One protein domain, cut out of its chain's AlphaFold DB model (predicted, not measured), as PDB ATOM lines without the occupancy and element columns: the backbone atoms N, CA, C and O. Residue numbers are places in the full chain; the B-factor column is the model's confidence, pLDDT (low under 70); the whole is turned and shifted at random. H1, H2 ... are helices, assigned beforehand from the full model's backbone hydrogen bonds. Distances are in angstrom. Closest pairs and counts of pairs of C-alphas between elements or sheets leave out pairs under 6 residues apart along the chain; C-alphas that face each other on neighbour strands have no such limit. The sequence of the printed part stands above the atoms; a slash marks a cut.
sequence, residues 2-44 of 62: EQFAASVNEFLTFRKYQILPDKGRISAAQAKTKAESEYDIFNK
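AT A GLANCE: This is residues 2 to 44 of the 62 residues of the protein "Putative DNA-binding protein in cluster with Type I restriction-modification system" of Bacteroides xylanisolvens SD CC 1b (UniProt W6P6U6). Two separate helices, H2 and H1, lie at the two ends of an open, stretched-out chain, joined by a long winding link, residues 15 to 27, with no shared core between them. The printed part has 43 residues with two named helices, H1 then H2, and no named strand; the class is all helix. It is extended, with a radius of gyration of the C-alphas of 16.0 A and spans of 44 by 20 by 16 A.

IN THESE COORDINATES: H2, the longest helix, takes residues 28 to 42 and measures 21.5 A from C-alpha 28 at (451.470, 309.643, 368.172) to C-alpha 42 at (469.555, 298.172, 369.957). H1 takes residues 2 to 14 and measures 18.7 A, beginning with C-alpha 2 at (436.469, 318.023, 382.138).

HOW THE PARTS SIT: H2 and H1 are apart, with no C-alpha of the one within 8 A of the other. In both helices every O i to N i+4 pair is within hydrogen-bond range. Residues 20 to 44, of which 28 to 42 belong to H2, stand free.

THE WHOLE: The C-alphas farthest apart, those of Gln 3 and Lys 44, are 46.8 A apart. The printed part has no cut. The link from H1 to H2 is long, with 13 residues. Mean pLDDT of the printed part is 82.5; residue 23 is under 70.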
ATOM      1  N   GLU A   2     435.727 316.811 381.733       76.06
ATOM      2  CA  GLU A   2     436.469 318.023 382.138       76.06
ATOM      3  C   GLU A   2     436.707 318.148 383.652       76.06
ATOM      4  O   GLU A   2     437.828 318.419 384.072       76.06
ATOM      5  N   GLN A   3     435.698 317.861 384.483       82.00
ATOM      6  CA  GLN A   3     435.833 317.879 385.951       82.00
ATOM      7  C   GLN A   3     436.894 316.891 386.467       82.00
ATOM      8  O   GLN A   3     437.613 317.184 387.417       82.00
ATOM      9  N   PHE A   4     437.033 315.735 385.810       82.00
ATOM     10  CA  PHE A   4     438.056 314.747 386.154       82.00
ATOM     11  C   PHE A   4     439.461 315.273 385.836       82.00
ATOM     12  O   PHE A   4     440.342 315.233 386.692       82.00
ATOM     13  N   ALA A   5     439.651 315.841 384.643       83.81
ATOM     14  CA  ALA A   5     440.927 316.430 384.240       83.81
ATOM     15  C   ALA A   5     441.366 317.579 385.168       83.81
ATOM     16  O   ALA A   5     442.544 317.663 385.515       83.81
ATOM     17  N   ALA A   6     440.425 318.412 385.630       85.19
ATOM     18  CA  ALA A   6     440.704 319.475 386.597       85.19
ATOM     19  C   ALA A   6     441.256 318.922 387.924       85.19
ATOM     20  O   ALA A   6     442.309 319.365 388.380       85.19
ATOM     21  N   SER A   7     440.617 317.886 388.483       87.25
ATOM     22  CA  SER A   7     441.063 317.259 389.739       87.25
ATOM     23  C   SER A   7     442.471 316.648 389.649       87.25
ATOM     24  O   SER A   7     443.265 316.739 390.586       87.25
ATOM     25  N   VAL A   8     442.820 316.069 388.493       82.88
ATOM     26  CA  VAL A   8     444.150 315.492 388.244       82.88
ATOM     27  C   VAL A   8     445.207 316.596 388.147       82.88
ATOM     28  O   VAL A   8     446.288 316.468 388.723       82.88
ATOM     29  N   ASN A   9     444.896 317.704 387.469       80.19
ATOM     30  CA  ASN A   9     445.814 318.837 387.338       80.19
ATOM     31  C   ASN A   9     446.108 319.511 388.686       80.19
ATOM     32  O   ASN A   9     447.263 319.846 388.960       80.19
ATOM     33  N   GLU A  10     445.103 319.674 389.549       84.75
ATOM     34  CA  GLU A  10     445.287 320.215 390.905       84.75
ATOM     35  C   GLU A  10     446.217 319.331 391.746       84.75
ATOM     36  O   GLU A  10     447.146 319.834 392.387       84.75
ATOM     37  N   PHE A  11     446.042 318.008 391.674       86.38
ATOM     38  CA  PHE A  11     446.912 317.048 392.357       86.38
ATOM     39  C   PHE A  11     448.372 317.135 391.884       86.38
ATOM     40  O   PHE A  11     449.298 317.175 392.702       86.38
ATOM     41  N   LEU A  12     448.595 317.195 390.567       82.12
ATOM     42  CA  LEU A  12     449.938 317.308 389.987       82.12
ATOM     43  C   LEU A  12     450.614 318.634 390.367       82.12
ATOM     44  O   LEU A  12     451.799 318.645 390.719       82.12
ATOM     45  N   THR A  13     449.844 319.727 390.373       79.81
ATOM     46  CA  THR A  13     450.310 321.065 390.765       79.81
ATOM     47  C   THR A  13     450.721 321.100 392.236       79.81
ATOM     48  O   THR A  13     451.805 321.584 392.564       79.81
ATOM     49  N   PHE A  14     449.905 320.524 393.128       83.44
ATOM     50  CA  PHE A  14     450.195 320.455 394.564       83.44
ATOM     51  C   PHE A  14     451.518 319.734 394.860       83.44
ATOM     52  O   PHE A  14     452.279 320.130 395.743       83.44
ATOM     53  N   ARG A  15     451.834 318.694 394.082       84.12
ATOM     54  CA  ARG A  15     453.078 317.921 394.209       84.12
ATOM     55  C   ARG A  15     454.277 318.563 393.493       84.12
ATOM     56  O   ARG A  15     455.350 317.964 393.494       84.12
ATOM     57  N   LYS A  16     454.121 319.769 392.926       78.19
ATOM     58  CA  LYS A  16     455.136 320.501 392.141       78.19
ATOM     59  C   LYS A  16     455.699 319.698 390.961       78.19
ATOM     60  O   LYS A  16     456.849 319.902 390.569       78.19
ATOM     61  N   TYR A  17     454.912 318.789 390.389       77.62
ATOM     62  CA  TYR A  17     455.313 318.138 389.148       77.62
ATOM     63  C   TYR A  17     455.181 319.122 387.989       77.62
ATOM     64  O   TYR A  17     454.238 319.910 387.933       77.62
ATOM     65  N   GLN A  18     456.133 319.081 387.057       71.75
ATOM     66  CA  GLN A  18     456.025 319.861 385.832       71.75
ATOM     67  C   GLN A  18     454.892 319.290 384.983       71.75
ATOM     68  O   GLN A  18     454.983 318.179 384.463       71.75
ATOM     69  N   ILE A  19     453.812 320.057 384.867       70.62
ATOM     70  CA  ILE A  19     452.721 319.762 383.946       70.62
ATOM     71  C   ILE A  19     453.179 320.206 382.556       70.62
ATOM     72  O   ILE A  19     453.698 321.313 382.403       70.62
ATOM     73  N   LEU A  20     453.012 319.350 381.543       71.19
ATOM     74  CA  LEU A  20     453.276 319.760 380.167       71.19
ATOM     75  C   LEU A  20     452.282 320.870 379.773       71.19
ATOM     76  O   LEU A  20     451.076 320.641 379.853       71.19
ATOM     77  N   PRO A  21     452.758 322.047 379.333       74.12
ATOM     78  CA  PRO A  21     451.882 323.163 378.972       74.12
ATOM     79  C   PRO A  21     451.107 322.908 377.671       74.12
ATOM     80  O   PRO A  21     450.002 323.412 377.503       74.12
ATOM     81  N   ASP A  22     451.663 322.083 376.780       74.00
ATOM     82  CA  ASP A  22     451.118 321.788 375.458       74.00
ATOM     83  C   ASP A  22     450.909 320.282 375.271       74.00
ATOM     84  O   ASP A  22     451.541 319.460 375.937       74.00
ATOM     85  N   LYS A  23     450.090 319.897 374.281       69.19
ATOM     86  CA  LYS A  23     449.777 318.492 373.938       69.19
ATOM     87  C   LYS A  23     450.953 317.691 373.343       69.19
ATOM     88  O   LYS A  23     450.739 316.674 372.690       69.19
ATOM     89  N   GLY A  24     452.191 318.125 373.570       71.75
ATOM     90  CA  GLY A  24     453.368 317.637 372.864       71.75
ATOM     91  C   GLY A  24     453.361 318.084 371.398       71.75
ATOM     92  O   GLY A  24     452.322 318.257 370.771       71.75
ATOM     93  N   ARG A  25     454.549 318.313 370.833       81.81
ATOM     94  CA  ARG A  25     454.701 318.697 369.414       81.81
ATOM     95  C   ARG A  25     454.756 317.502 368.464       81.81
ATOM     96  O   ARG A  25     454.712 317.680 367.253       81.81
ATOM     97  N   ILE A  26     454.916 316.306 369.017       83.50
ATOM     98  CA  ILE A  26     455.160 315.076 368.274       83.50
ATOM     99  C   ILE A  26     453.843 314.318 368.201       83.50
ATOM    100  O   ILE A  26     453.213 314.065 369.229       83.50
ATOM    101  N   SER A  27     453.421 313.964 366.990       87.50
ATOM    102  CA  SER A  27     452.223 313.145 366.822       87.50
ATOM    103  C   SER A  27     452.455 311.730 367.358       87.50
ATOM    104  O   SER A  27     453.582 311.234 367.384       87.50
ATOM    105  N   ALA A  28     451.379 311.036 367.735       87.12
ATOM    106  CA  ALA A  28     451.470 309.643 368.172       87.12
ATOM    107  C   ALA A  28     452.163 308.749 367.124       87.12
ATOM    108  O   ALA A  28     452.974 307.897 367.479       87.12
ATOM    109  N   ALA A  29     451.904 308.995 365.834       90.56
ATOM    110  CA  ALA A  29     452.551 308.282 364.735       90.56
ATOM    111  C   ALA A  29     454.071 308.513 364.717       90.56
ATOM    112  O   ALA A  29     454.835 307.555 364.677       90.56
ATOM    113  N   GLN A  30     454.514 309.770 364.824       90.94
ATOM    114  CA  GLN A  30     455.942 310.103 364.869       90.94
ATOM    115  C   GLN A  30     456.635 309.512 366.101       90.94
ATOM    116  O   GLN A  30     457.754 309.015 365.996       90.94
ATOM    117  N   ALA A  31     455.971 309.545 367.260       90.25
ATOM    118  CA  ALA A  31     456.495 308.948 368.484       90.25
ATOM    119  C   ALA A  31     456.674 307.428 368.335       90.25
ATOM    120  O   ALA A  31     457.714 306.900 368.726       90.25
ATOM    121  N   LYS A  32     455.702 306.745 367.714       91.25
ATOM    122  CA  LYS A  32     455.755 305.301 367.443       91.25
ATOM    123  C   LYS A  32     456.906 304.944 366.504       91.25
ATOM    124  O   LYS A  32     457.730 304.114 366.864       91.25
ATOM    125  N   THR A  33     457.015 305.629 365.364       94.19
ATOM    126  CA  THR A  33     458.107 305.403 364.402       94.19
ATOM    127  C   THR A  33     459.475 305.630 365.038       94.19
ATOM    128  O   THR A  33     460.397 304.851 364.815       94.19
ATOM    129  N   LYS A  34     459.616 306.674 365.864       92.62
ATOM    130  CA  LYS A  34     460.865 306.931 366.583       92.62
ATOM    131  C   LYS A  34     461.204 305.780 367.535       92.62
ATOM    132  O   LYS A  34     462.329 305.293 367.494       92.62
ATOM    133  N   ALA A  35     460.240 305.326 368.335       89.44
ATOM    134  CA  ALA A  35     460.439 304.213 369.260       89.44
ATOM    135  C   ALA A  35     460.840 302.915 368.536       89.44
ATOM    136  O   ALA A  35     461.777 302.251 368.968       89.44
ATOM    137  N   GLU A  36     460.184 302.595 367.416       89.94
ATOM    138  CA  GLU A  36     460.525 301.441 366.569       89.94
ATOM    139  C   GLU A  36     461.962 301.557 366.035       89.94
ATOM    140  O   GLU A  36     462.761 300.643 366.214       89.94
ATOM    141  N   SER A  37     462.336 302.722 365.492       89.25
ATOM    142  CA  SER A  37     463.686 302.944 364.951       89.25
ATOM    143  C   SER A  37     464.794 302.879 366.007       89.25
ATOM    144  O   SER A  37     465.876 302.360 365.739       89.25
ATOM    145  N   GLU A  38     464.544 303.397 367.213       89.81
ATOM    146  CA  GLU A  38     465.498 303.299 368.318       89.81
ATOM    147  C   GLU A  38     465.655 301.840 368.736       89.81
ATOM    148  O   GLU A  38     466.774 301.356 368.899       89.81
ATOM    149  N   TYR A  39     464.543 301.121 368.845       83.56
ATOM    150  CA  TYR A  39     464.541 299.718 369.215       83.56
ATOM    151  C   TYR A  39     465.301 298.838 368.206       83.56
ATOM    152  O   TYR A  39     466.104 298.005 368.629       83.56
ATOM    153  N   ASP A  40     465.161 299.088 366.901       83.81
ATOM    154  CA  ASP A  40     465.905 298.383 365.845       83.81
ATOM    155  C   ASP A  40     467.431 298.552 365.972       83.81
ATOM    156  O   ASP A  40     468.194 297.613 365.733       83.81
ATOM    157  N   ILE A  41     467.900 299.732 366.395       83.19
ATOM    158  CA  ILE A  41     469.337 300.004 366.590       83.19
ATOM    159  C   ILE A  41     469.913 299.147 367.725       83.19
ATOM    160  O   ILE A  41     471.069 298.704 367.653       83.19
ATOM    161  N   PHE A  42     469.127 298.924 368.778       80.56
ATOM    162  CA  PHE A  42     469.555 298.172 369.957       80.56
ATOM    163  C   PHE A  42     469.292 296.670 369.835       80.56
ATOM    164  O   PHE A  42     470.046 295.875 370.402       80.56
ATOM    165  N   ASN A  43     468.296 296.258 369.054       75.50
ATOM    166  CA  ASN A  43     467.961 294.855 368.879       75.50
ATOM    167  C   ASN A  43     468.755 294.185 367.740       75.50
ATOM    168  O   ASN A  43     468.218 293.795 366.707       75.50
ATOM    169  N   LYS A  44     470.066 294.017 367.938       72.88
ATOM    170  CA  LYS A  44     470.953 293.427 366.913       72.88
ATOM    171  C   LYS A  44     470.910 291.899 366.837       72.88
ATOM    172  O   LYS A  44     471.387 291.331 365.858       72.88
TER     173      LYS A  44